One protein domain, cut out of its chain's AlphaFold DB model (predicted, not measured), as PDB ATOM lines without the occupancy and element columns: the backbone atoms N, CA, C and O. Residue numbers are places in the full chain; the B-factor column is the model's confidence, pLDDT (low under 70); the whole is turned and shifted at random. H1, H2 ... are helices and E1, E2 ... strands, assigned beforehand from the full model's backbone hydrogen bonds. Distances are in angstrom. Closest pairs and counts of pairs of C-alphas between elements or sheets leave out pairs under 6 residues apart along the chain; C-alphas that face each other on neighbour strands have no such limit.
ATOM      1  N   VAL A 146     188.923 187.673 195.673       76.88
ATOM      2  CA  VAL A 146     187.742 188.291 195.063       76.88
ATOM      3  C   VAL A 146     186.818 187.241 194.452       76.88
ATOM      4  O   VAL A 146     187.241 186.390 193.674       76.88
ATOM      5  N   LEU A 147     185.536 187.329 194.807       85.94
ATOM      6  CA  LEU A 147     184.427 186.733 194.071       85.94
ATOM      7  C   LEU A 147     183.361 187.816 193.894       85.94
ATOM      8  O   LEU A 147     182.856 188.341 194.892       85.94
ATOM      9  N   ALA A 148     183.046 188.170 192.652       89.38
ATOM     10  CA  ALA A 148     182.057 189.200 192.355       89.38
ATOM     11  C   ALA A 148     181.269 188.887 191.083       89.38
ATOM     12  O   ALA A 148     181.792 188.223 190.192       89.38
ATOM     13  N   ILE A 149     180.036 189.386 190.990       92.75
ATOM     14  CA  ILE A 149     179.208 189.248 189.789       92.75
ATOM     15  C   ILE A 149     178.335 190.481 189.538       92.75
ATOM     16  O   ILE A 149     177.870 191.117 190.487       92.75
ATOM     17  N   ARG A 150     178.094 190.798 188.266       93.00
ATOM     18  CA  ARG A 150     177.101 191.778 187.784       93.00
ATOM     19  C   ARG A 150     176.608 191.396 186.387       93.00
ATOM     20  O   ARG A 150     177.275 190.607 185.721       93.00
ATOM     21  N   ASP A 151     175.488 191.956 185.938       92.62
ATOM     22  CA  ASP A 151     174.949 191.715 184.590       92.62
ATOM     23  C   ASP A 151     174.215 192.924 183.997       92.62
ATOM     24  O   ASP A 151     173.953 193.893 184.705       92.62
ATOM     25  N   ASP A 152     173.884 192.862 182.709       90.00
ATOM     26  CA  ASP A 152     173.209 193.915 181.939       90.00
ATOM     27  C   ASP A 152     171.710 193.659 181.694       90.00
ATOM     28  O   ASP A 152     171.150 194.164 180.718       90.00
ATOM     29  N   ARG A 153     171.009 192.895 182.547       88.12
ATOM     30  CA  ARG A 153     169.610 192.476 182.276       88.12
ATOM     31  C   ARG A 153     168.657 193.617 181.901       88.12
ATOM     32  O   ARG A 153     167.693 193.394 181.171       88.12
ATOM     33  N   HIS A 154     168.927 194.824 182.394       82.31
ATOM     34  CA  HIS A 154     168.124 196.020 182.154       82.31
ATOM     35  C   HIS A 154     168.289 196.595 180.740       82.31
ATOM     36  O   HIS A 154     167.435 197.355 180.301       82.31
ATOM     37  N   TYR A 155     169.312 196.179 179.987       77.50
ATOM     38  CA  TYR A 155     169.462 196.502 178.564       77.50
ATOM     39  C   TYR A 155     168.300 195.968 177.706       77.50
ATOM     40  O   TYR A 155     167.973 196.514 176.655       77.50
ATOM     41  N   ASN A 156     167.675 194.873 178.147       70.69
ATOM     42  CA  ASN A 156     166.621 194.170 177.422       70.69
ATOM     43  C   ASN A 156     165.192 194.568 177.834       70.69
ATOM     44  O   ASN A 156     164.246 193.978 177.304       70.69
ATOM     45  N   ASP A 157     165.017 195.511 178.766       65.94
ATOM     46  CA  ASP A 157     163.701 195.872 179.307       65.94
ATOM     47  C   ASP A 157     162.906 196.744 178.303       65.94
ATOM     48  O   ASP A 157     163.367 197.819 177.919       65.94
ATOM     49  N   PRO A 158     161.738 196.295 177.795       46.00
ATOM     50  CA  PRO A 158     161.025 196.962 176.704       46.00
ATOM     51  C   PRO A 158     160.203 198.210 177.094       46.00
ATOM     52  O   PRO A 158     159.482 198.731 176.235       46.00
ATOM     53  N   GLU A 159     160.274 198.720 178.327       49.28
ATOM     54  CA  GLU A 159     159.576 199.958 178.721       49.28
ATOM     55  C   GLU A 159     160.365 201.229 178.370       49.28
ATOM     56  O   GLU A 159     160.741 202.012 179.232       49.28
ATOM     57  N   ASP A 160     160.534 201.485 177.071       45.94
ATOM     58  CA  ASP A 160     160.956 202.797 176.570       45.94
ATOM     59  C   ASP A 160     160.029 203.274 175.442       45.94
ATOM     60  O   ASP A 160     160.384 203.476 174.282       45.94
ATOM     61  N   GLY A 161     158.751 203.430 175.795       38.44
ATOM     62  CA  GLY A 161     157.758 204.090 174.942       38.44
ATOM     63  C   GLY A 161     157.886 205.620 174.923       38.44
ATOM     64  O   GLY A 161     157.113 206.277 174.222       38.44
ATOM     65  N   ALA A 162     158.813 206.197 175.699       36.19
ATOM     66  CA  ALA A 162     158.906 207.638 175.927       36.19
ATOM     67  C   ALA A 162     160.347 208.183 176.018       36.19
ATOM     68  O   ALA A 162     160.546 209.228 176.624       36.19
ATOM     69  N   GLY A 163     161.339 207.531 175.402       48.19
ATOM     70  CA  GLY A 163     162.661 208.128 175.152       48.19
ATOM     71  C   GLY A 163     163.402 208.661 176.386       48.19
ATOM     72  O   GLY A 163     164.108 209.661 176.264       48.19
ATOM     73  N   GLN A 164     163.210 208.049 177.559       55.12
ATOM     74  CA  GLN A 164     163.952 208.367 178.781       55.12
ATOM     75  C   GLN A 164     164.190 207.079 179.571       55.12
ATOM     76  O   GLN A 164     163.289 206.601 180.257       55.12
ATOM     77  N   SER A 165     165.431 206.590 179.541       68.75
ATOM     78  CA  SER A 165     165.894 205.494 180.395       68.75
ATOM     79  C   SER A 165     165.686 205.846 181.878       68.75
ATOM     80  O   SER A 165     166.127 206.904 182.338       68.75
ATOM     81  N   LEU A 166     165.036 204.976 182.656       75.12
ATOM     82  CA  LEU A 166     164.805 205.156 184.099       75.12
ATOM     83  C   LEU A 166     165.571 204.106 184.914       75.12
ATOM     84  O   LEU A 166     165.724 202.969 184.487       75.12
ATOM     85  N   CYS A 167     166.003 204.463 186.125       77.44
ATOM     86  CA  CYS A 167     166.484 203.485 187.102       77.44
ATOM     87  C   CYS A 167     165.372 202.502 187.496       77.44
ATOM     88  O   CYS A 167     164.187 202.793 187.331       77.44
ATOM     89  N   ALA A 168     165.737 201.383 188.132       78.81
ATOM     90  CA  ALA A 168     164.786 200.349 188.560       78.81
ATOM     91  C   ALA A 168     163.682 200.857 189.512       78.81
ATOM     92  O   ALA A 168     162.635 200.231 189.636       78.81
ATOM     93  N   ASP A 169     163.898 201.987 190.193       77.25
ATOM     94  CA  ASP A 169     162.880 202.615 191.041       77.25
ATOM     95  C   ASP A 169     161.864 203.483 190.277       77.25
ATOM     96  O   ASP A 169     160.941 204.009 190.897       77.25
ATOM     97  N   ALA A 170     162.023 203.647 188.958       75.69
ATOM     98  CA  ALA A 170     161.214 204.488 188.070       75.69
ATOM     99  C   ALA A 170     161.102 205.975 188.481       75.69
ATOM    100  O   ALA A 170     160.314 206.728 187.908       75.69
ATOM    101  N   THR A 171     161.881 206.424 189.467       69.31
ATOM    102  CA  THR A 171     161.879 207.810 189.968       69.31
ATOM    103  C   THR A 171     163.120 208.589 189.555       69.31
ATOM    104  O   THR A 171     163.083 209.821 189.494       69.31
ATOM    105  N   ARG A 172     164.222 207.888 189.270       67.25
ATOM    106  CA  ARG A 172     165.481 208.475 188.810       67.25
ATOM    107  C   ARG A 172     165.628 208.283 187.304       67.25
ATOM    108  O   ARG A 172     165.577 207.160 186.819       67.25
ATOM    109  N   VAL A 173     165.825 209.380 186.578       65.69
ATOM    110  CA  VAL A 173     166.115 209.360 185.138       65.69
ATOM    111  C   VAL A 173     167.606 209.112 184.932       65.69
ATOM    112  O   VAL A 173     168.440 209.772 185.559       65.69
ATOM    113  N   ILE A 174     167.938 208.173 184.051       68.00
ATOM    114  CA  ILE A 174     169.297 207.934 183.576       68.00
ATOM    115  C   ILE A 174     169.533 208.925 182.446       68.00
ATOM    116  O   ILE A 174     168.973 208.797 181.363       68.00
ATOM    117  N   HIS A 175     170.332 209.949 182.724       58.84
ATOM    118  CA  HIS A 175     170.652 210.955 181.716       58.84
ATOM    119  C   HIS A 175     171.880 210.565 180.885       58.84
ATOM    120  O   HIS A 175     171.870 210.796 179.690       58.84
ATOM    121  N   ASN A 176     172.924 209.998 181.513       67.00
ATOM    122  CA  ASN A 176     174.268 209.891 180.919       67.00
ATOM    123  C   ASN A 176     175.066 208.668 181.393       67.00
ATOM    124  O   ASN A 176     175.679 207.959 180.603       67.00
ATOM    125  N   TYR A 177     175.050 208.412 182.696       75.19
ATOM    126  CA  TYR A 177     175.723 207.295 183.352       75.19
ATOM    127  C   TYR A 177     174.769 206.678 184.374       75.19
ATOM    128  O   TYR A 177     173.803 207.321 184.798       75.19
ATOM    129  N   LEU A 178     175.042 205.444 184.786       76.62
ATOM    130  CA  LEU A 178     174.259 204.778 185.824       76.62
ATOM    131  C   LEU A 178     174.849 205.127 187.189       76.62
ATOM    132  O   LEU A 178     175.990 204.737 187.472       76.62
ATOM    133  N   PRO A 179     174.117 205.873 188.036       72.19
ATOM    134  CA  PRO A 179     174.559 206.094 189.397       72.19
ATOM    135  C   PRO A 179     174.483 204.784 190.198       72.19
ATOM    136  O   PRO A 179     173.708 203.889 189.841       72.19
ATOM    137  N   PRO A 180     175.219 204.681 191.316       73.50
ATOM    138  CA  PRO A 180     175.088 203.546 192.222       73.50
ATOM    139  C   PRO A 180     173.635 203.385 192.691       73.50
ATOM    140  O   PRO A 180     172.894 204.370 192.824       73.50
ATOM    141  N   ASP A 181     173.221 202.151 192.961       76.94
ATOM    142  CA  ASP A 181     171.859 201.787 193.361       76.94
ATOM    143  C   ASP A 181     170.782 202.095 192.287       76.94
ATOM    144  O   ASP A 181     169.589 202.105 192.604       76.94
ATOM    145  N   CYS A 182     171.156 202.409 191.035       79.75
ATOM    146  CA  CYS A 182     170.199 202.606 189.933       79.75
ATOM    147  C   CYS A 182     169.627 201.271 189.449       79.75
ATOM    148  O   CYS A 182     168.409 201.120 189.333       79.75
ATOM    149  N   TYR A 183     170.512 200.293 189.254       86.75
ATOM    150  CA  TYR A 183     170.183 198.902 188.968       86.75
ATOM    151  C   TYR A 183     170.836 198.008 190.019       86.75
ATOM    152  O   TYR A 183     171.971 197.555 189.840       86.75
ATOM    153  N   PRO A 184     170.140 197.773 191.144       84.94
ATOM    154  CA  PRO A 184     170.632 196.888 192.181       84.94
ATOM    155  C   PRO A 184     170.891 195.489 191.632       84.94
ATOM    156  O   PRO A 184     170.133 194.962 190.817       84.94
ATOM    157  N   ASN A 185     171.947 194.858 192.129       88.56
ATOM    158  CA  ASN A 185     172.269 193.494 191.755       88.56
ATOM    159  C   ASN A 185     171.173 192.514 192.218       88.56
ATOM    160  O   ASN A 185     170.762 192.533 193.380       88.56
ATOM    161  N   ALA A 186     170.728 191.632 191.321       90.44
ATOM    162  CA  ALA A 186     169.678 190.645 191.586       90.44
ATOM    163  C   ALA A 186     170.208 189.205 191.750       90.44
ATOM    164  O   ALA A 186     169.445 188.237 191.661       90.44
ATOM    165  N   TRP A 187     171.514 189.032 191.965       92.44
ATOM    166  CA  TRP A 187     172.107 187.740 192.293       92.44
ATOM    167  C   TRP A 187     172.025 187.463 193.794       92.44
ATOM    168  O   TRP A 187     172.122 188.345 194.641       92.44
ATOM    169  N   SER A 188     171.865 186.190 194.126       92.06
ATOM    170  CA  SER A 188     172.000 185.648 195.475       92.06
ATOM    171  C   SER A 188     173.221 184.741 195.527       92.06
ATOM    172  O   SER A 188     173.511 184.048 194.553       92.06
ATOM    173  N   VAL A 189     173.926 184.713 196.657       90.50
ATOM    174  CA  VAL A 189     175.140 183.906 196.819       90.50
ATOM    175  C   VAL A 189     175.041 182.967 198.016       90.50
ATOM    176  O   VAL A 189     174.587 183.336 199.101       90.50
ATOM    177  N   PHE A 190     175.496 181.734 197.815       90.50
ATOM    178  CA  PHE A 190     175.518 180.689 198.830       90.50
ATOM    179  C   PHE A 190     176.887 180.011 198.860       90.50
ATOM    180  O   PHE A 190     177.431 179.686 197.811       90.50
ATOM    181  N   LEU A 191     177.435 179.752 200.043       88.19
ATOM    182  CA  LEU A 191     178.593 178.882 200.227       88.19
ATOM    183  C   LEU A 191     178.148 177.414 200.126       88.19
ATOM    184  O   LEU A 191     177.216 176.997 200.824       88.19
ATOM    185  N   VAL A 192     178.821 176.635 199.279       87.50
ATOM    186  CA  VAL A 192     178.594 175.195 199.112       87.50
ATOM    187  C   VAL A 192     179.450 174.437 200.128       87.50
ATOM    188  O   VAL A 192     180.677 174.477 200.078       87.50
ATOM    189  N   GLN A 193     178.813 173.739 201.068       83.56
ATOM    190  CA  GLN A 193     179.511 172.920 202.065       83.56
ATOM    191  C   GLN A 193     179.877 171.536 201.509       83.56
ATOM    192  O   GLN A 193     179.217 171.031 200.602       83.56
ATOM    193  N   SER A 194     180.849 170.853 202.127       70.12
ATOM    194  CA  SER A 194     181.340 169.521 201.717       70.12
ATOM    195  C   SER A 194     180.274 168.408 201.674       70.12
ATOM    196  O   SER A 194     180.532 167.335 201.137       70.12
ATOM    197  N   GLY A 195     179.070 168.650 202.214       69.19
ATOM    198  CA  GLY A 195     177.895 167.768 202.124       69.19
ATOM    199  C   GLY A 195     176.808 168.217 201.131       69.19
ATOM    200  O   GLY A 195     175.705 167.678 201.167       69.19
ATOM    201  N   GLY A 196     177.069 169.229 200.294       70.31
ATOM    202  CA  GLY A 196     176.113 169.789 199.324       70.31
ATOM    203  C   GLY A 196     175.085 170.769 199.908       70.31
ATOM    204  O   GLY A 196     174.228 171.264 199.176       70.31
ATOM    205  N   GLY A 197     175.158 171.059 201.212       80.44
ATOM    206  CA  GLY A 197     174.347 172.088 201.860       80.44
ATOM    207  C   GLY A 197     174.728 173.493 201.388       80.44
ATOM    208  O   GLY A 197     175.904 173.774 201.165       80.44
ATOM    209  N   LEU A 198     173.730 174.367 201.249       84.62
ATOM    210  CA  LEU A 198     173.911 175.773 200.889       84.62
ATOM    211  C   LEU A 198     173.732 176.650 202.127       84.62
ATOM    212  O   LEU A 198     172.672 176.627 202.754       84.62
ATOM    213  N   VAL A 199     174.746 177.446 202.449       83.88
ATOM    214  CA  VAL A 199     174.663 178.469 203.497       83.88
ATOM    215  C   VAL A 199     174.646 179.834 202.820       83.88
ATOM    216  O   VAL A 199     175.539 180.086 202.016       83.88
ATOM    217  N   PRO A 200     173.673 180.722 203.097       83.12
ATOM    218  CA  PRO A 200     173.696 182.076 202.556       83.12
ATOM    219  C   PRO A 200     175.034 182.747 202.875       83.12
ATOM    220  O   PRO A 200     175.402 182.874 204.044       83.12
ATOM    221  N   ALA A 201     175.766 183.152 201.841       77.94
ATOM    222  CA  ALA A 201     176.929 184.003 202.011       77.94
ATOM    223  C   ALA A 201     176.434 185.453 201.939       77.94
ATOM    224  O   ALA A 201     175.628 185.807 201.080       77.94
ATOM    225  N   GLY A 202     176.835 186.293 202.891       66.06
ATOM    226  CA  GLY A 202     176.402 187.686 202.898       66.06
ATOM    227  C   GLY A 202     177.075 188.453 201.755       66.06
ATOM    228  O   GLY A 202     178.309 188.456 201.704       66.06
ATOM    229  N   PRO A 203     176.329 189.118 200.852       69.12
ATOM    230  CA  PRO A 203     176.939 190.101 199.973       69.12
ATOM    231  C   PRO A 203     177.466 191.259 200.825       69.12
ATOM    232  O   PRO A 203     176.849 191.666 201.816       69.12
ATOM    233  N   ARG A 204     178.607 191.819 200.436       62.22
ATOM    234  CA  ARG A 204     179.106 193.050 201.044       62.22
ATOM    235  C   ARG A 204     178.252 194.205 200.546       62.22
ATOM    236  O   ARG A 204     178.252 194.521 199.359       62.22
ATOM    237  N   ALA A 205     177.511 194.825 201.459       53.28
ATOM    238  CA  ALA A 205     176.634 195.935 201.120       53.28
ATOM    239  C   ALA A 205     177.430 197.068 200.447       53.28
ATOM    240  O   ALA A 205     178.392 197.572 201.028       53.28
ATOM    241  N   LYS A 206     177.001 197.467 199.241       57.22
ATOM    242  CA  LYS A 206     177.554 198.594 198.465       57.22
ATOM    243  C   LYS A 206     179.063 198.510 198.184       57.22
ATOM    244  O   LYS A 206     179.720 199.536 198.039       57.22
ATOM    245  N   ALA A 207     179.626 197.304 198.144       63.31
ATOM    246  CA  ALA A 207     181.040 197.107 197.850       63.31
ATOM    247  C   ALA A 207     181.256 196.793 196.366       63.31
ATOM    248  O   ALA A 207     180.510 196.014 195.779       63.31
ATOM    249  N   ALA A 208     182.321 197.346 195.790       69.38
ATOM    250  CA  ALA A 208     182.739 197.074 194.422       69.38
ATOM    251  C   ALA A 208     184.179 196.527 194.384       69.38
ATOM    252  O   ALA A 208     184.943 196.743 195.332       69.38
ATOM    253  N   PRO A 209     184.569 195.815 193.313       73.31
ATOM    254  CA  PRO A 209     185.948 195.394 193.099       73.31
ATOM    255  C   PRO A 209     186.902 196.591 192.977       73.31
ATOM    256  O   PRO A 209     186.490 197.714 192.681       73.31
ATOM    257  N   SER A 210     188.199 196.339 193.177       68.81
ATOM    258  CA  SER A 210     189.240 197.358 192.998       68.81
ATOM    259  C   SER A 210     189.231 197.893 191.564       68.81
ATOM    260  O   SER A 210     189.530 197.145 190.631       68.81
ATOM    261  N   GLN A 211     188.952 199.192 191.405       69.62
ATOM    262  CA  GLN A 211     188.965 199.891 190.113       69.62
ATOM    263  C   GLN A 211     190.285 199.679 189.368       69.62
ATOM    264  O   GLN A 211     190.297 199.416 188.175       69.62
ATOM    265  N   LYS A 212     191.412 199.750 190.085       63.59
ATOM    266  CA  LYS A 212     192.745 199.622 189.488       63.59
ATOM    267  C   LYS A 212     193.046 198.194 189.038       63.59
ATOM    268  O   LYS A 212     193.580 198.004 187.954       63.59
ATOM    269  N   ALA A 213     192.754 197.205 189.887       65.00
ATOM    270  CA  ALA A 213     193.109 195.816 189.602       65.00
ATOM    271  C   ALA A 213     192.231 195.217 188.499       65.00
ATOM    272  O   ALA A 213     192.719 194.396 187.737       65.00
ATOM    273  N   PHE A 214     190.970 195.651 188.399       74.25
ATOM    274  CA  PHE A 214     189.976 195.108 187.469       74.25
ATOM    275  C   PHE A 214     189.547 196.095 186.376       74.25
ATOM    276  O   PHE A 214     188.504 195.902 185.756       74.25
ATOM    277  N   ALA A 215     190.347 197.131 186.095       73.06
ATOM    278  CA  ALA A 215     190.045 198.107 185.041       73.06
ATOM    279  C   ALA A 215     189.834 197.467 183.665       73.06
ATOM    280  O   ALA A 215     188.989 197.928 182.914       73.06
ATOM    281  N   PHE A 216     190.529 196.364 183.374       73.88
ATOM    282  CA  PHE A 216     190.394 195.604 182.123       73.88
ATOM    283  C   PHE A 216     188.998 194.972 181.923       73.88
ATOM    284  O   PHE A 216     188.681 194.498 180.833       73.88
ATOM    285  N   VAL A 217     188.169 194.920 182.975       76.75
ATOM    286  CA  VAL A 217     186.769 194.460 182.921       76.75
ATOM    287  C   VAL A 217     185.827 195.605 182.543       76.75
ATOM    288  O   VAL A 217     184.749 195.371 181.996       76.75
ATOM    289  N   ALA A 218     186.206 196.849 182.819       77.69
ATOM    290  CA  ALA A 218     185.441 197.997 182.368       77.69
ATOM    291  C   ALA A 218     185.649 198.191 180.859       77.69
ATOM    292  O   ALA A 218     186.753 198.008 180.350       77.69
ATOM    293  N   LYS A 219     184.587 198.548 180.130       70.94
ATOM    294  CA  LYS A 219     184.661 198.898 178.703       70.94
ATOM    295  C   LYS A 219     183.645 199.978 178.369       70.94
ATOM    296  O   LYS A 219     182.561 200.012 178.942       70.94
ATOM    297  N   GLU A 220     183.960 200.790 177.367       60.88
ATOM    298  CA  GLU A 220     183.086 201.858 176.869       60.88
ATOM    299  C   GLU A 220     181.699 201.373 176.408       60.88
ATOM    300  O   GLU A 220     180.733 202.123 176.489       60.88
ATOM    301  N   GLN A 221     181.589 200.122 175.947       63.34
ATOM    302  CA  GLN A 221     180.357 199.560 175.376       63.34
ATOM    303  C   GLN A 221     179.536 198.709 176.359       63.34
ATOM    304  O   GLN A 221     178.589 198.038 175.949       63.34
ATOM    305  N   ARG A 222     179.892 198.696 177.649       71.12
ATOM    306  CA  ARG A 222     179.144 197.962 178.682       71.12
ATOM    307  C   ARG A 222     178.096 198.858 179.316       71.12
ATOM    308  O   ARG A 222     178.316 199.473 180.357       71.12
ATOM    309  N   TYR A 223     176.960 198.945 178.642       76.31
ATOM    310  CA  TYR A 223     175.848 199.794 179.043       76.31
ATOM    311  C   TYR A 223     174.868 199.044 179.951       76.31
ATOM    312  O   TYR A 223     174.691 197.839 179.820       76.31
ATOM    313  N   PHE A 224     174.193 199.763 180.849       83.38
ATOM    314  CA  PHE A 224     173.080 199.230 181.656       83.38
ATOM    315  C   PHE A 224     173.457 198.057 182.581       83.38
ATOM    316  O   PHE A 224     172.577 197.331 183.040       83.38
ATOM    317  N   MET A 225     174.747 197.921 182.927       87.69
ATOM    318  CA  MET A 225     175.206 196.950 183.926       87.69
ATOM    319  C   MET A 225     174.664 197.297 185.318       87.69
ATOM    320  O   MET A 225     174.649 198.459 185.732       87.69
ATOM    321  N   SER A 226     174.283 196.268 186.066       89.31
ATOM    322  CA  SER A 226     173.918 196.361 187.473       89.31
ATOM    323  C   SER A 226     175.116 196.726 188.349       89.31
ATOM    324  O   SER A 226     176.280 196.536 187.975       89.31
ATOM    325  N   ASP A 227     174.829 197.118 189.587       86.19
ATOM    326  CA  ASP A 227     175.845 197.190 190.632       86.19
ATOM    327  C   ASP A 227     176.546 195.831 190.821       86.19
ATOM    328  O   ASP A 227     175.999 194.757 190.535       86.19
ATOM    329  N   TRP A 228     177.772 195.876 191.338       87.81
ATOM    330  CA  TRP A 228     178.517 194.678 191.709       87.81
ATOM    331  C   TRP A 228     177.921 194.020 192.956       87.81
ATOM    332  O   TRP A 228     177.723 194.666 193.984       87.81
ATOM    333  N   LEU A 229     177.726 192.702 192.904       89.19
ATOM    334  CA  LEU A 229     177.644 191.875 194.103       89.19
ATOM    335  C   LEU A 229     179.044 191.367 194.419       89.19
ATOM    336  O   LEU A 229     179.586 190.560 193.671       89.19
ATOM    337  N   LEU A 230     179.617 191.820 195.534       83.38
ATOM    338  CA  LEU A 230     180.897 191.337 196.044       83.38
ATOM    339  C   LEU A 230     180.667 190.402 197.235       83.38
ATOM    340  O   LEU A 230     180.005 190.772 198.207       83.38
ATOM    341  N   VAL A 231     181.229 189.198 197.178       82.00
ATOM    342  CA  VAL A 231     181.051 188.171 198.215       82.00
ATOM    343  C   VAL A 231     182.044 188.387 199.355       82.00
ATOM    344  O   VAL A 231     183.216 188.697 199.125       82.00
ATOM    345  N   ASP A 232     181.598 188.208 200.601       71.38
ATOM    346  CA  ASP A 232     182.521 188.145 201.731       71.38
ATOM    347  C   ASP A 232     183.205 186.773 201.817       71.38
ATOM    348  O   ASP A 232     182.626 185.792 202.276       71.38
ATOM    349  N   THR A 233     184.457 186.718 201.365       68.06
ATOM    350  CA  THR A 233     185.288 185.506 201.317       68.06
ATOM    351  C   THR A 233     186.106 185.272 202.590       68.06
ATOM    352  O   THR A 233     186.828 184.282 202.680       68.06
ATOM    353  N   SER A 234     185.997 186.158 203.589       59.91
ATOM    354  CA  SER A 234     186.845 186.159 204.796       59.91
ATOM    355  C   SER A 234     186.692 184.926 205.693       59.91
ATOM    356  O   SER A 234     187.572 184.639 206.498       59.91
ATOM    357  N   LEU A 235     185.587 184.192 205.553       51.66
ATOM    358  CA  LEU A 235     185.235 183.048 206.396       51.66
ATOM    359  C   LEU A 235     185.489 181.688 205.728       51.66
ATOM    360  O   LEU A 235     185.133 180.661 206.303       51.66
ATOM    361  N   ALA A 236     186.048 181.662 204.517       58.12
ATOM    362  CA  ALA A 236     186.068 180.467 203.687       58.12
ATOM    363  C   ALA A 236     187.484 179.936 203.423       58.12
ATOM    364  O   ALA A 236     188.423 180.703 203.213       58.12
ATOM    365  N   GLU A 237     187.621 178.606 203.421       63.53
ATOM    366  CA  GLU A 237     188.864 177.911 203.066       63.53
ATOM    367  C   GLU A 237     189.267 178.174 201.603       63.53
ATOM    368  O   GLU A 237     188.437 178.512 200.760       63.53
ATOM    369  N   ASP A 238     190.543 177.949 201.285       60.25
ATOM    370  CA  ASP A 238     191.177 178.227 199.984       60.25
ATOM    371  C   ASP A 238     190.495 177.593 198.764       60.25
ATOM    372  O   ASP A 238     190.680 178.057 197.644       60.25
ATOM    373  N   SER A 239     189.687 176.554 198.976       68.31
ATOM    374  CA  SER A 239     188.983 175.802 197.929       68.31
ATOM    375  C   SER A 239     187.459 175.969 197.963       68.31
ATOM    376  O   SER A 239     186.736 175.235 197.283       68.31
ATOM    377  N   ALA A 240     186.957 176.922 198.752       80.06
ATOM    378  CA  ALA A 240     185.531 177.133 198.933       80.06
ATOM    379  C   ALA A 240     184.812 177.449 197.616       80.06
ATOM    380  O   ALA A 240     185.182 178.367 196.881       80.06
ATOM    381  N   VAL A 241     183.746 176.694 197.350       88.44
ATOM    382  CA  VAL A 241     182.883 176.872 196.180       88.44
ATOM    383  C   VAL A 241     181.644 177.653 196.594       88.44
ATOM    384  O   VAL A 241     180.998 177.344 197.595       88.44
ATOM    385  N   TYR A 242     181.287 178.648 195.796       91.19
ATOM    386  CA  TYR A 242     180.103 179.469 195.981       91.19
ATOM    387  C   TYR A 242     179.134 179.247 194.832       91.19
ATOM    388  O   TYR A 242     179.551 179.143 193.684       91.19
ATOM    389  N   ARG A 243     177.837 179.225 195.129       93.06
ATOM    390  CA  ARG A 243     176.761 179.183 194.143       93.06
ATOM    391  C   ARG A 243     176.103 180.554 194.038       93.06
ATOM    392  O   ARG A 243     175.445 181.004 194.977       93.06
ATOM    393  N   LEU A 244     176.272 181.190 192.887       94.31
ATOM    394  CA  LEU A 244     175.632 182.436 192.475       94.31
ATOM    395  C   LEU A 244     174.334 182.084 191.743       94.31
ATOM    396  O   LEU A 244     174.353 181.253 190.841       94.31
ATOM    397  N   THR A 245     173.201 182.660 192.140       94.38
ATOM    398  CA  THR A 245     171.883 182.348 191.562       94.38
ATOM    399  C   THR A 245     171.115 183.615 191.215       94.38
ATOM    400  O   THR A 245     171.075 184.538 192.024       94.38
ATOM    401  N   THR A 246     170.458 183.649 190.059       95.25
ATOM    402  CA  THR A 246     169.513 184.713 189.700       95.25
ATOM    403  C   THR A 246     168.405 184.189 188.786       95.25
ATOM    404  O   THR A 246     168.554 183.125 188.191       95.25
ATOM    405  N   SER A 247     167.322 184.949 188.647       94.44
ATOM    406  CA  SER A 247     166.253 184.701 187.673       94.44
ATOM    407  C   SER A 247     166.228 185.844 186.661       94.44
ATOM    408  O   SER A 247     166.333 187.011 187.051       94.44
ATOM    409  N   VAL A 248     166.099 185.523 185.373       91.81
ATOM    410  CA  VAL A 248     166.105 186.508 184.279       91.81
ATOM    411  C   VAL A 248     165.031 186.198 183.238       91.81
ATOM    412  O   VAL A 248     164.739 185.032 182.963       91.81
ATOM    413  N   THR A 249     164.470 187.252 182.647       90.44
ATOM    414  CA  THR A 249     163.637 187.185 181.441       90.44
ATOM    415  C   THR A 249     164.502 187.531 180.233       90.44
ATOM    416  O   THR A 249     165.064 188.623 180.174       90.44
ATOM    417  N   PHE A 250     164.634 186.626 179.265       87.50
ATOM    418  CA  PHE A 250     165.495 186.864 178.103       87.50
ATOM    419  C   PHE A 250     164.848 187.815 177.092       87.50
ATOM    420  O   PHE A 250     163.705 187.623 176.679       87.50
ATOM    421  N   GLY A 251     165.593 188.831 176.655       83.88
ATOM    422  CA  GLY A 251     165.155 189.791 175.643       83.88
ATOM    423  C   GLY A 251     165.566 189.414 174.221       83.88
ATOM    424  O   GLY A 251     165.595 188.241 173.846       83.88
ATOM    425  N   ARG A 252     165.820 190.435 173.393       81.50
ATOM    426  CA  ARG A 252     166.336 190.264 172.020       81.50
ATOM    427  C   ARG A 252     167.859 190.248 171.974       81.50
ATOM    428  O   ARG A 252     168.414 189.627 171.069       81.50
ATOM    429  N   ALA A 253     168.509 190.941 172.903       83.50
ATOM    430  CA  ALA A 253     169.947 190.895 173.084       83.50
ATOM    431  C   ALA A 253     170.317 189.773 174.074       83.50
ATOM    432  O   ALA A 253     169.501 189.425 174.936       83.50
ATOM    433  N   PRO A 254     171.521 189.187 173.962       87.50
ATOM    434  CA  PRO A 254     172.061 188.305 174.992       87.50
ATOM    435  C   PRO A 254     172.113 189.006 176.357       87.50
ATOM    436  O   PRO A 254     172.215 190.227 176.410       87.50
ATOM    437  N   LEU A 255     172.054 188.230 177.439       90.50
ATOM    438  CA  LEU A 255     172.443 188.688 178.773       90.50
ATOM    439  C   LEU A 255     173.967 188.594 178.881       90.50
ATOM    440  O   LEU A 255     174.509 187.494 178.738       90.50
ATOM    441  N   GLU A 256     174.642 189.698 179.161       90.75
ATOM    442  CA  GLU A 256     176.064 189.732 179.483       90.75
ATOM    443  C   GLU A 256     176.268 189.803 181.002       90.75
ATOM    444  O   GLU A 256     175.673 190.627 181.694       90.75
ATOM    445  N   ALA A 257     177.115 188.924 181.538       91.94
ATOM    446  CA  ALA A 257     177.461 188.887 182.954       91.94
ATOM    447  C   ALA A 257     178.976 188.856 183.154       91.94
ATOM    448  O   ALA A 257     179.678 188.042 182.551       91.94
ATOM    449  N   ASP A 258     179.461 189.713 184.049       91.06
ATOM    450  CA  ASP A 258     180.851 189.721 184.492       91.06
ATOM    451  C   ASP A 258     180.999 188.936 185.777       91.06
ATOM    452  O   ASP A 258     180.298 189.207 186.751       91.06
ATOM    453  N   VAL A 259     181.960 188.019 185.801       90.38
ATOM    454  CA  VAL A 259     182.291 187.207 186.968       90.38
ATOM    455  C   VAL A 259     183.766 187.378 187.298       90.38
ATOM    456  O   VAL A 259     184.641 187.076 186.489       90.38
ATOM    457  N   LEU A 260     184.046 187.855 188.508       86.38
ATOM    458  CA  LEU A 260     185.384 187.830 189.094       86.38
ATOM    459  C   LEU A 260     185.486 186.586 189.968       86.38
ATOM    460  O   LEU A 260     184.632 186.400 190.832       86.38
ATOM    461  N   GLY A 261     186.510 185.762 189.768       81.50
ATOM    462  CA  GLY A 261     186.596 184.419 190.352       81.50
ATOM    463  C   GLY A 261     186.372 183.328 189.305       81.50
ATOM    464  O   GLY A 261     185.772 183.582 188.267       81.50
ATOM    465  N   ALA A 262     186.874 182.124 189.564       84.31
ATOM    466  CA  ALA A 262     186.893 181.025 188.602       84.31
ATOM    467  C   ALA A 262     185.535 180.299 188.551       84.31
ATOM    468  O   ALA A 262     185.202 179.596 189.512       84.31
ATOM    469  N   PRO A 263     184.736 180.425 187.471       88.25
ATOM    470  CA  PRO A 263     183.501 179.676 187.328       88.25
ATOM    471  C   PRO A 263     183.827 178.208 187.041       88.25
ATOM    472  O   PRO A 263     184.616 177.871 186.164       88.25
ATOM    473  N   LEU A 264     183.201 177.317 187.795       89.56
ATOM    474  CA  LEU A 264     183.375 175.872 187.709       89.56
ATOM    475  C   LEU A 264     182.236 175.220 186.934       89.56
ATOM    476  O   LEU A 264     182.464 174.303 186.145       89.56
ATOM    477  N   ARG A 265     180.998 175.662 187.179       92.38
ATOM    478  CA  ARG A 265     179.796 175.056 186.596       92.38
ATOM    479  C   ARG A 265     178.722 176.093 186.340       92.38
ATOM    480  O   ARG A 265     178.638 177.088 187.055       92.38
ATOM    481  N   ILE A 266     177.871 175.818 185.361       94.50
ATOM    482  CA  ILE A 266     176.681 176.611 185.070       94.50
ATOM    483  C   ILE A 266     175.469 175.704 184.857       94.50
ATOM    484  O   ILE A 266     175.547 174.637 184.245       94.50
ATOM    485  N   ARG A 267     174.314 176.153 185.338       94.56
ATOM    486  CA  ARG A 267     173.014 175.535 185.095       94.56
ATOM    487  C   ARG A 267     172.000 176.620 184.749       94.56
ATOM    488  O   ARG A 267     171.963 177.658 185.402       94.56
ATOM    489  N   ILE A 268     171.163 176.355 183.744       94.56
ATOM    490  CA  ILE A 268     170.109 177.276 183.301       94.56
ATOM    491  C   ILE A 268     168.765 176.538 183.271       94.56
ATOM    492  O   ILE A 268     168.601 175.532 182.575       94.56
ATOM    493  N   GLY A 269     167.805 177.020 184.059       91.25
ATOM    494  CA  GLY A 269     166.477 176.435 184.213       91.25
ATOM    495  C   GLY A 269     166.516 174.967 184.665       91.25
ATOM    496  O   GLY A 269     167.193 174.582 185.628       91.25
ATOM    497  N   SER A 270     165.765 174.120 183.958       87.75
ATOM    498  CA  SER A 270     165.711 172.673 184.201       87.75
ATOM    499  C   SER A 270     166.753 171.872 183.413       87.75
ATOM    500  O   SER A 270     166.704 170.641 183.434       87.75
ATOM    501  N   ALA A 271     167.650 172.530 182.675       88.50
ATOM    502  CA  ALA A 271     168.680 171.838 181.913       88.50
ATOM    503  C   ALA A 271     169.714 171.170 182.847       88.50
ATOM    504  O   ALA A 271     169.900 171.621 183.983       88.50
ATOM    505  N   PRO A 272     170.395 170.103 182.387       86.31
ATOM    506  CA  PRO A 272     171.529 169.533 183.105       86.31
ATOM    507  C   PRO A 272     172.620 170.579 183.356       86.31
ATOM    508  O   PRO A 272     172.834 171.471 182.537       86.31
ATOM    509  N   GLU A 273     173.312 170.443 184.483       90.12
ATOM    510  CA  GLU A 273     174.492 171.246 184.801       90.12
ATOM    511  C   GLU A 273     175.621 170.966 183.798       90.12
ATOM    512  O   GLU A 273     175.882 169.811 183.452       90.12
ATOM    513  N   HIS A 274     176.294 172.025 183.352       92.25
ATOM    514  CA  HIS A 274     177.507 171.953 182.543       92.25
ATOM    515  C   HIS A 274     178.707 172.327 183.411       92.25
ATOM    516  O   HIS A 274     178.737 173.412 183.991       92.25
ATOM    517  N   ALA A 275     179.694 171.437 183.501       91.19
ATOM    518  CA  ALA A 275     180.974 171.743 184.127       91.19
ATOM    519  C   ALA A 275     181.903 172.357 183.081       91.19
ATOM    520  O   ALA A 275     182.128 171.747 182.035       91.19
ATOM    521  N   PHE A 276     182.430 173.548 183.360       83.94
ATOM    522  CA  PHE A 276     183.357 174.200 182.448       83.94
ATOM    523  C   PHE A 276     184.672 173.420 182.389       83.94
ATOM    524  O   PHE A 276     185.230 173.006 183.407       83.94
ATOM    525  N   THR A 277     185.162 173.219 181.174       80.19
ATOM    526  CA  THR A 277     186.470 172.621 180.892       80.19
ATOM    527  C   THR A 277     187.417 173.685 180.335       80.19
ATOM    528  O   THR A 277     186.932 174.684 179.808       80.19
ATOM    529  N   PRO A 278     188.753 173.505 180.390       71.06
ATOM    530  CA  PRO A 278     189.696 174.430 179.748       71.06
ATOM    531  C   PRO A 278     189.344 174.747 178.283       71.06
ATOM    532  O   PRO A 278     189.467 175.884 177.855       71.06
ATOM    533  N   ASP A 279     188.800 173.769 177.549       69.00
ATOM    534  CA  ASP A 279     188.360 173.914 176.152       69.00
ATOM    535  C   ASP A 279     187.073 174.746 175.969       69.00
ATOM    536  O   ASP A 279     186.647 174.981 174.833       69.00
ATOM    537  N   ASP A 280     186.378 175.091 177.051       70.69
ATOM    538  CA  ASP A 280     185.194 175.958 177.040       70.69
ATOM    539  C   ASP A 280     185.570 177.430 177.225       70.69
ATOM    540  O   ASP A 280     184.889 178.304 176.695       70.69
ATOM    541  N   PHE A 281     186.677 177.689 177.923       64.56
ATOM    542  CA  PHE A 281     187.296 179.000 178.056       64.56
ATOM    543  C   PHE A 281     188.149 179.268 176.819       64.56
ATOM    544  O   PHE A 281     189.376 179.222 176.875       64.56
ATOM    545  N   GLU A 282     187.518 179.488 175.664       54.25
ATOM    546  CA  GLU A 282     188.287 179.990 174.527       54.25
ATOM    547  C   GLU A 282     188.992 181.285 174.946       54.25
ATOM    548  O   GLU A 282     188.372 182.244 175.414       54.25
ATOM    549  N   GLU A 283     190.312 181.275 174.790       48.16
ATOM    550  CA  GLU A 283     191.183 182.424 174.951       48.16
ATOM    551  C   GLU A 283     190.634 183.562 174.082       48.16
ATOM    552  O   GLU A 283     190.546 183.436 172.852       48.16
ATOM    553  N   ILE A 284     190.235 184.676 174.710       43.38
ATOM    554  CA  ILE A 284     190.163 185.944 173.988       43.38
ATOM    555  C   ILE A 284     191.618 186.277 173.698       43.38
ATOM    556  O   ILE A 284     192.282 186.932 174.493       43.38
ATOM    557  N   GLU A 285     192.140 185.766 172.590       36.38
ATOM    558  CA  GLU A 285     193.415 186.230 172.069       36.38
ATOM    559  C   GLU A 285     193.246 187.732 171.814       36.38
ATOM    560  O   GLU A 285     192.642 188.165 170.824       36.38
ATOM    561  N   GLY A 286     193.765 188.537 172.738       38.50
ATOM    562  CA  GLY A 286     194.003 189.961 172.568       38.50
ATOM    563  C   GLY A 286     195.162 190.167 171.600       38.50
ATOM    564  O   GLY A 286     196.114 190.861 171.916       38.50
ATOM    565  N   GLY A 287     195.102 189.531 170.432       36.16
ATOM    566  CA  GLY A 287     196.242 189.389 169.547       36.16
ATOM    567  C   GLY A 287     196.001 188.330 168.479       36.16
ATOM    568  O   GLY A 287     195.916 187.141 168.732       36.16
ATOM    569  N   ASP A 288     195.931 188.761 167.224       32.38
ATOM    570  CA  ASP A 288     196.232 187.928 166.059       32.38
ATOM    571  C   ASP A 288     195.325 186.742 165.642       32.38
ATOM    572  O   ASP A 288     195.569 186.178 164.570       32.38
ATOM    573  N   LYS A 289     194.201 186.402 166.276       27.92
ATOM    574  CA  LYS A 289     193.134 185.619 165.602       27.92
ATOM    575  C   LYS A 289     191.854 186.442 165.556       27.92
ATOM    576  O   LYS A 289     191.137 186.547 166.536       27.92
ATOM    577  N   GLY A 290     191.542 187.015 164.384       29.59
ATOM    578  CA  GLY A 290     190.215 187.601 164.134       29.59
ATOM    579  C   GLY A 290     189.112 186.637 164.591       29.59
ATOM    580  O   GLY A 290     189.370 185.431 164.554       29.59
ATOM    581  N   PRO A 291     187.937 187.144 165.016       28.97
ATOM    582  CA  PRO A 291     187.032 186.467 165.942       28.97
ATOM    583  C   PRO A 291     186.893 184.997 165.565       28.97
ATOM    584  O   PRO A 291     186.263 184.653 164.556       28.97
ATOM    585  N   ARG A 292     187.544 184.117 166.335       34.41
ATOM    586  CA  ARG A 292     187.107 182.727 166.351       34.41
ATOM    587  C   ARG A 292     185.684 182.781 166.878       34.41
ATOM    588  O   ARG A 292     185.399 183.528 167.806       34.41
ATOM    589  N   ALA A 293     184.777 182.104 166.182       39.09
ATOM    590  CA  ALA A 293     183.400 182.014 166.626       39.09
ATOM    591  C   ALA A 293     183.434 181.490 168.061       39.09
ATOM    592  O   ALA A 293     183.850 180.347 168.226       39.09
ATOM    593  N   HIS A 294     183.053 182.331 169.032       53.06
ATOM    594  CA  HIS A 294     182.947 181.947 170.434       53.06
ATOM    595  C   HIS A 294     182.328 180.554 170.492       53.06
ATOM    596  O   HIS A 294     181.269 180.320 169.888       53.06
ATOM    597  N   LYS A 295     183.006 179.602 171.136       63.41
ATOM    598  CA  LYS A 295     182.463 178.254 171.298       63.41
ATOM    599  C   LYS A 295     181.179 178.338 172.123       63.41
ATOM    600  O   LYS A 295     181.183 178.348 173.346       63.41
ATOM    601  N   SER A 296     180.062 178.404 171.411       79.00
ATOM    602  CA  SER A 296     178.732 178.486 171.991       79.00
ATOM    603  C   SER A 296     178.347 177.129 172.585       79.00
ATOM    604  O   SER A 296     178.119 176.150 171.861       79.00
ATOM    605  N   ILE A 297     178.291 177.059 173.913       88.06
ATOM    606  CA  ILE A 297     177.886 175.885 174.684       88.06
ATOM    607  C   ILE A 297     176.360 175.842 174.713       88.06
ATOM    608  O   ILE A 297     175.698 176.810 175.089       88.06
ATOM    609  N   ARG A 298     175.771 174.712 174.319       90.12
ATOM    610  CA  ARG A 298     174.316 174.523 174.352       90.12
ATOM    611  C   ARG A 298     173.887 173.881 175.663       90.12
ATOM    612  O   ARG A 298     174.232 172.734 175.927       90.12
ATOM    613  N   ILE A 299     173.076 174.600 176.433       90.19
ATOM    614  CA  ILE A 299     172.500 174.142 177.701       90.19
ATOM    615  C   ILE A 299     170.980 174.170 177.543       90.19
ATOM    616  O   ILE A 299     170.338 175.206 177.690       90.19
ATOM    617  N   GLY A 300     170.388 173.038 177.156       89.38
ATOM    618  CA  GLY A 300     168.966 172.983 176.804       89.38
ATOM    619  C   GLY A 300     168.629 173.900 175.618       89.38
ATOM    620  O   GLY A 300     169.190 173.743 174.535       89.38
ATOM    621  N   ALA A 301     167.706 174.846 175.821       90.38
ATOM    622  CA  ALA A 301     167.318 175.844 174.816       90.38
ATOM    623  C   ALA A 301     168.263 177.061 174.752       90.38
ATOM    624  O   ALA A 301     168.144 177.876 173.836       90.38
ATOM    625  N   TYR A 302     169.203 177.172 175.692       93.31
ATOM    626  CA  TYR A 302     170.070 178.333 175.852       93.31
ATOM    627  C   TYR A 302     171.438 178.100 175.205       93.31
ATOM    628  O   TYR A 302     171.910 176.965 175.059       93.31
ATOM    629  N   ALA A 303     172.068 179.193 174.797       91.88
ATOM    630  CA  ALA A 303     173.437 179.236 174.310       91.88
ATOM    631  C   ALA A 303     174.274 180.090 175.266       91.88
ATOM    632  O   ALA A 303     173.872 181.204 175.591       91.88
ATOM    633  N   VAL A 304     175.410 179.560 175.712       90.62
ATOM    634  CA  VAL A 304     176.355 180.243 176.598       90.62
ATOM    635  C   VAL A 304     177.681 180.383 175.877       90.62
ATOM    636  O   VAL A 304     178.257 179.394 175.429       90.62
ATOM    637  N   GLU A 305     178.168 181.608 175.779       87.75
ATOM    638  CA  GLU A 305     179.528 181.923 175.361       87.75
ATOM    639  C   GLU A 305     180.269 182.435 176.592       87.75
ATOM    640  O   GLU A 305     179.740 183.268 177.325       87.75
ATOM    641  N   ILE A 306     181.464 181.915 176.853       83.00
ATOM    642  CA  ILE A 306     182.296 182.346 177.976       83.00
ATOM    643  C   ILE A 306     183.662 182.763 177.456       83.00
ATOM    644  O   ILE A 306     184.215 182.128 176.560       83.00
ATOM    645  N   ALA A 307     184.173 183.862 177.993       77.00
ATOM    646  CA  ALA A 307     185.385 184.489 177.510       77.00
ATOM    647  C   ALA A 307     186.224 184.971 178.703       77.00
ATOM    648  O   ALA A 307     185.687 185.592 179.623       77.00
ATOM    649  N   VAL A 308     187.523 184.665 178.701       75.12
ATOM    650  CA  VAL A 308     188.451 185.104 179.757       75.12
ATOM    651  C   VAL A 308     188.998 186.481 179.402       75.12
ATOM    652  O   VAL A 308     189.462 186.694 178.285       75.12
ATOM    653  N   VAL A 309     188.948 187.407 180.354       73.62
ATOM    654  CA  VAL A 309     189.512 188.753 180.228       73.62
ATOM    655  C   VAL A 309     190.621 188.902 181.268       73.62
ATOM    656  O   VAL A 309     190.411 188.559 182.433       73.62
ATOM    657  N   CYS A 310     191.793 189.401 180.872       68.50
ATOM    658  CA  CYS A 310     192.951 189.555 181.760       68.50
ATOM    659  C   CYS A 310     193.602 190.930 181.608       68.50
ATOM    660  O   CYS A 310     193.438 191.610 180.595       68.50
ATOM    661  N   HIS A 311     194.384 191.322 182.613       59.94
ATOM    662  CA  HIS A 311     195.188 192.538 182.566       59.94
ATOM    663  C   HIS A 311     196.399 192.383 181.624       59.94
ATOM    664  O   HIS A 311     197.290 191.578 181.889       59.94
ATOM    665  N   SER A 312     196.473 193.179 180.552       51.84
ATOM    666  CA  SER A 312     197.667 193.273 179.699       51.84
ATOM    667  C   SER A 312     198.757 194.109 180.383       51.84
ATOM    668  O   SER A 312     198.511 195.260 180.750       51.84
ATOM    669  N   ARG A 313     199.974 193.570 180.542       43.59
ATOM    670  CA  ARG A 313     201.109 194.321 181.112       43.59
ATOM    671  C   ARG A 313     201.530 195.472 180.175       43.59
ATOM    672  O   ARG A 313     201.739 195.221 178.992       43.59
ATOM    673  N   PRO A 314     201.726 196.712 180.673       35.88
ATOM    674  CA  PRO A 314     202.080 197.869 179.836       35.88
ATOM    675  C   PRO A 314     203.427 197.774 179.097       35.88
ATOM    676  O   PRO A 314     203.626 198.489 178.115       35.88
ATOM    677  N   ASP A 315     204.354 196.931 179.565       32.06
ATOM    678  CA  ASP A 315     205.743 196.889 179.080       32.06
ATOM    679  C   ASP A 315     206.025 195.761 178.067       32.06
ATOM    680  O   ASP A 315     207.067 195.773 177.405       32.06
ATOM    681  N   ASP A 316     205.091 194.825 177.878       31.44
ATOM    682  CA  ASP A 316     205.291 193.671 177.006       31.44
ATOM    683  C   ASP A 316     204.638 193.912 175.645       31.44
ATOM    684  O   ASP A 316     203.456 193.672 175.424       31.44
ATOM    685  N   ALA A 317     205.445 194.346 174.679       28.45
ATOM    686  CA  ALA A 317     205.029 194.493 173.284       28.45
ATOM    687  C   ALA A 317     204.597 193.168 172.602       28.45
ATOM    688  O   ALA A 317     204.326 193.190 171.404       28.45
ATOM    689  N   VAL A 318     204.575 192.029 173.312       31.02
ATOM    690  CA  VAL A 318     204.207 190.694 172.799       31.02
ATOM    691  C   VAL A 318     203.754 189.759 173.944       31.02
ATOM    692  O   VAL A 318     204.346 188.703 174.151       31.02
ATOM    693  N   ALA A 319     202.740 190.124 174.728       28.06
ATOM    694  CA  ALA A 319     202.032 189.142 175.558       28.06
ATOM    695  C   ALA A 319     200.605 188.988 175.012       28.06
ATOM    696  O   ALA A 319     199.677 189.627 175.496       28.06
ATOM    697  N   ASP A 320     200.478 188.202 173.937       37.06
ATOM    698  CA  ASP A 320     199.206 187.910 173.252       37.06
ATOM    699  C   ASP A 320     198.336 186.878 174.010       37.06
ATOM    700  O   ASP A 320     197.178 186.681 173.639       37.06
ATOM    701  N   ASP A 321     198.843 186.272 175.094       48.59
ATOM    702  CA  ASP A 321     198.192 185.145 175.775       48.59
ATOM    703  C   ASP A 321     197.791 185.513 177.219       48.59
ATOM    704  O   ASP A 321     198.621 185.923 178.038       48.59
ATOM    705  N   CYS A 322     196.506 185.335 177.545       51.47
ATOM    706  CA  CYS A 322     196.050 185.229 178.933       51.47
ATOM    707  C   CYS A 322     196.633 183.921 179.490       51.47
ATOM    708  O   CYS A 322     196.334 182.870 178.917       51.47
ATOM    709  N   PRO A 323     197.414 183.912 180.587       49.94
ATOM    710  CA  PRO A 323     197.896 182.653 181.134       49.94
ATOM    711  C   PRO A 323     196.693 181.734 181.424       49.94
ATOM    712  O   PRO A 323     195.712 182.175 182.029       49.94
ATOM    713  N   PRO A 324     196.724 180.467 180.971       42.75
ATOM    714  CA  PRO A 324     195.562 179.577 180.975       42.75
ATOM    715  C   PRO A 324     195.123 179.128 182.376       42.75
ATOM    716  O   PRO A 324     194.169 178.355 182.494       42.75
ATOM    717  N   ALA A 325     195.793 179.581 183.438       48.94
ATOM    718  CA  ALA A 325     195.467 179.214 184.800       48.94
ATOM    719  C   ALA A 325     195.545 180.419 185.777       48.94
ATOM    720  O   ALA A 325     196.437 181.261 185.683       48.94
ATOM    721  N   PRO A 326     194.610 180.506 186.748       46.97
ATOM    722  CA  PRO A 326     194.635 181.448 187.879       46.97
ATOM    723  C   PRO A 326     195.855 181.339 188.815       46.97
ATOM    724  O   PRO A 326     195.908 182.027 189.834       46.97
ATOM    725  N   ASP A 327     196.788 180.430 188.538       44.75
ATOM    726  CA  ASP A 327     197.915 180.058 189.396       44.75
ATOM    727  C   ASP A 327     199.054 181.090 189.406       44.75
ATOM    728  O   ASP A 327     199.879 181.066 190.319       44.75
ATOM    729  N   GLU A 328     199.057 182.052 188.478       52.12
ATOM    730  CA  GLU A 328     200.012 183.172 188.463       52.12
ATOM    731  C   GLU A 328     199.576 184.394 189.298       52.12
ATOM    732  O   GLU A 328     200.254 185.420 189.280       52.12
ATOM    733  N   GLY A 329     198.440 184.337 190.011       54.69
ATOM    734  CA  GLY A 329     197.978 185.420 190.900       54.69
ATOM    735  C   GLY A 329     197.594 186.733 190.196       54.69
ATOM    736  O   GLY A 329     197.332 187.739 190.862       54.69
ATOM    737  N   LEU A 330     197.547 186.742 188.857       59.75
ATOM    738  CA  LEU A 330     197.166 187.903 188.056       59.75
ATOM    739  C   LEU A 330     195.643 188.151 188.101       59.75
ATOM    740  O   LEU A 330     194.854 187.196 188.063       59.75
ATOM    741  N   PRO A 331     195.201 189.427 188.133       66.81
ATOM    742  CA  PRO A 331     193.792 189.774 187.982       66.81
ATOM    743  C   PRO A 331     193.197 189.201 186.682       66.81
ATOM    744  O   PRO A 331     193.682 189.495 185.587       66.81
ATOM    745  N   HIS A 332     192.119 188.426 186.804       73.56
ATOM    746  CA  HIS A 332     191.358 187.869 185.685       73.56
ATOM    747  C   HIS A 332     189.852 187.957 185.955       73.56
ATOM    748  O   HIS A 332     189.404 188.049 187.102       73.56
ATOM    749  N   ALA A 333     189.069 187.935 184.883       80.31
ATOM    750  CA  ALA A 333     187.617 187.939 184.913       80.31
ATOM    751  C   ALA A 333     187.057 187.042 183.808       80.31
ATOM    752  O   ALA A 333     187.737 186.727 182.832       80.31
ATOM    753  N   TYR A 334     185.791 186.676 183.946       85.44
ATOM    754  CA  TYR A 334     185.055 185.898 182.965       85.44
ATOM    755  C   TYR A 334     183.832 186.687 182.525       85.44
ATOM    756  O   TYR A 334     183.025 187.107 183.353       85.44
ATOM    757  N   MET A 335     183.691 186.874 181.219       86.88
ATOM    758  CA  MET A 335     182.489 187.424 180.609       86.88
ATOM    759  C   MET A 335     181.647 186.265 180.085       86.88
ATOM    760  O   MET A 335     182.109 185.499 179.238       86.88
ATOM    761  N   LEU A 336     180.414 186.150 180.567       89.19
ATOM    762  CA  LEU A 336     179.433 185.202 180.058       89.19
ATOM    763  C   LEU A 336     178.419 185.949 179.200       89.19
ATOM    764  O   LEU A 336     177.835 186.923 179.663       89.19
ATOM    765  N   LYS A 337     178.159 185.464 177.985       90.81
ATOM    766  CA  LYS A 337     177.014 185.881 177.170       90.81
ATOM    767  C   LYS A 337     176.017 184.738 177.098       90.81
ATOM    768  O   LYS A 337     176.330 183.659 176.591       90.81
ATOM    769  N   VAL A 338     174.811 184.964 177.600       92.69
ATOM    770  CA  VAL A 338     173.746 183.963 177.652       92.69
ATOM    771  C   VAL A 338     172.619 184.386 176.722       92.69
ATOM    772  O   VAL A 338     171.976 185.413 176.915       92.69
ATOM    773  N   THR A 339     172.356 183.574 175.701       92.56
ATOM    774  CA  THR A 339     171.256 183.785 174.754       92.56
ATOM    775  C   THR A 339     170.161 182.756 174.997       92.56
ATOM    776  O   THR A 339     170.416 181.548 174.972       92.56
ATOM    777  N   GLY A 340     168.932 183.230 175.188       90.56
ATOM    778  CA  GLY A 340     167.739 182.405 175.361       90.56
ATOM    779  C   GLY A 340     166.612 182.788 174.401       90.56
ATOM    780  O   GLY A 340     166.723 183.777 173.673       90.56
ATOM    781  N   PRO A 341     165.518 182.010 174.365       89.81
ATOM    782  CA  PRO A 341     164.313 182.402 173.645       89.81
ATOM    783  C   PRO A 341     163.742 183.704 174.227       89.81
ATOM    784  O   PRO A 341     163.565 183.824 175.434       89.81
ATOM    785  N   SER A 342     163.441 184.681 173.370       87.44
ATOM    786  CA  SER A 342     162.893 185.969 173.814       87.44
ATOM    787  C   SER A 342     161.557 185.788 174.550       87.44
ATOM    788  O   SER A 342     160.665 185.094 174.055       87.44
ATOM    789  N   GLY A 343     161.423 186.421 175.717       85.12
ATOM    790  CA  GLY A 343     160.282 186.333 176.632       85.12
ATOM    791  C   GLY A 343     160.318 185.140 177.594       85.12
ATOM    792  O   GLY A 343     159.432 185.028 178.439       85.12
ATOM    793  N   ASP A 344     161.306 184.250 177.479       89.75
ATOM    794  CA  ASP A 344     161.443 183.092 178.359       89.75
ATOM    795  C   ASP A 344     162.067 183.474 179.709       89.75
ATOM    796  O   ASP A 344     162.970 184.310 179.768       89.75
ATOM    797  N   ASN A 345     161.601 182.837 180.785       92.06
ATOM    798  CA  ASN A 345     162.097 183.052 182.146       92.06
ATOM    799  C   ASN A 345     162.940 181.856 182.582       92.06
ATOM    800  O   ASN A 345     162.444 180.727 182.582       92.06
ATOM    801  N   ALA A 346     164.176 182.093 183.021       93.38
ATOM    802  CA  ALA A 346     165.040 181.024 183.511       93.38
ATOM    803  C   ALA A 346     165.834 181.427 184.753       93.38
ATOM    804  O   ALA A 346     166.289 182.564 184.881       93.38
ATOM    805  N   ASP A 347     166.058 180.447 185.628       95.31
ATOM    806  CA  ASP A 347     167.008 180.561 186.729       95.31
ATOM    807  C   ASP A 347     168.411 180.214 186.232       95.31
ATOM    808  O   ASP A 347     168.627 179.125 185.693       95.31
ATOM    809  N   ILE A 348     169.369 181.110 186.435       95.69
ATOM    810  CA  ILE A 348     170.786 180.886 186.149       95.69
ATOM    811  C   ILE A 348     171.498 180.618 187.472       95.69
ATOM    812  O   ILE A 348     171.375 181.386 188.426       95.69
ATOM    813  N   GLN A 349     172.252 179.524 187.524       95.81
ATOM    814  CA  GLN A 349     173.105 179.148 188.647       95.81
ATOM    815  C   GLN A 349     174.539 178.985 188.152       95.81
ATOM    816  O   GLN A 349     174.772 178.237 187.206       95.81
ATOM    817  N   ILE A 350     175.488 179.660 188.797       94.75
ATOM    818  CA  ILE A 350     176.922 179.548 188.522       94.75
ATOM    819  C   ILE A 350     177.617 179.117 189.809       94.75
ATOM    820  O   ILE A 350     177.507 179.793 190.831       94.75
ATOM    821  N   GLU A 351     178.333 177.999 189.773       93.69
ATOM    822  CA  GLU A 351     179.268 177.641 190.839       93.69
ATOM    823  C   GLU A 351     180.640 178.220 190.515       93.69
ATOM    824  O   GLU A 351     181.133 178.003 189.412       93.69
ATOM    825  N   ALA A 352     181.255 178.944 191.448       90.75
ATOM    826  CA  ALA A 352     182.540 179.607 191.253       90.75
ATOM    827  C   ALA A 352     183.407 179.583 192.519       90.75
ATOM    828  O   ALA A 352     182.900 179.516 193.641       90.75
ATOM    829  N   GLN A 353     184.722 179.665 192.336       87.50
ATOM    830  CA  GLN A 353     185.707 179.855 193.403       87.50
ATOM    831  C   GLN A 353     186.219 181.297 193.410       87.50
ATOM    832  O   GLN A 353     186.302 181.944 192.367       87.50
ATOM    833  N   SER A 354     186.585 181.812 194.585       79.06
ATOM    834  CA  SER A 354     187.233 183.123 194.676       79.06
ATOM    835  C   SER A 354     188.628 183.090 194.056       79.06
ATOM    836  O   SER A 354     189.399 182.176 194.344       79.06
ATOM    837  N   ALA A 355     188.979 184.109 193.276       72.69
ATOM    838  CA  ALA A 355     190.328 184.282 192.750       72.69
ATOM    839  C   ALA A 355     191.235 184.932 193.799       72.69
ATOM    840  O   ALA A 355     190.827 185.906 194.436       72.69
ATOM    841  N   LEU A 356     192.460 184.422 193.959       64.88
ATOM    842  CA  LEU A 356     193.520 185.121 194.683       64.88
ATOM    843  C   LEU A 356     194.167 186.136 193.725       64.88
ATOM    844  O   LEU A 356     194.647 185.745 192.667       64.88
ATOM    845  N   VAL A 357     194.160 187.421 194.075       61.72
ATOM    846  CA  VAL A 357     194.780 188.491 193.286       61.72
ATOM    847  C   VAL A 357     195.934 189.075 194.084       61.72
ATOM    848  O   VAL A 357     195.728 189.779 195.071       61.72
TER     849      VAL A 357
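AT A GLANCE: This is residues 146 to 357 of the 986 residues of the protein "Beta-lactamase" of Rhodoblastus acidophilus (UniProt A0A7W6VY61). Little of it is regular structure: two twisted antiparallel sheets, E1-E5-E9-E8-E7 and E3-E2-E4-E10-E6, make a sandwich among long loops. Of 212 printed residues, 67 are in named elements, mostly strand: E1, H1, E2 to E10. The whole is compact, radius of gyration of the C-alphas 17.4 A, spans 49 by 47 by 34 A.

HOW THE PARTS SIT: Look at E5, residues 255 to 260, neighbour of E9, 332 to 339: N 257 and O 336, 2.8 A apart, are within hydrogen-bond range. E7, 297 to 299, E8, 302 to 310, and E9 form a meander, antiparallel neighbours in turn. In the facing sheet, N 244 of E4, 241 to 249, is 2.8 A from O 350 of E10, 345 to 353. H1, 153 to 156, only grazes the first sheet.

IN THESE COORDINATES: Find E1, 148 to 151, from (182.057, 189.200, 192.355); E2, 188 to 192; E3, 198 to 200; E6, 262 to 268; and E10's end at C-alpha 353, (185.707, 179.855, 193.403).

THE WHOLE: The printed part has no cut, four long links, and 76 residues with pLDDT under 70.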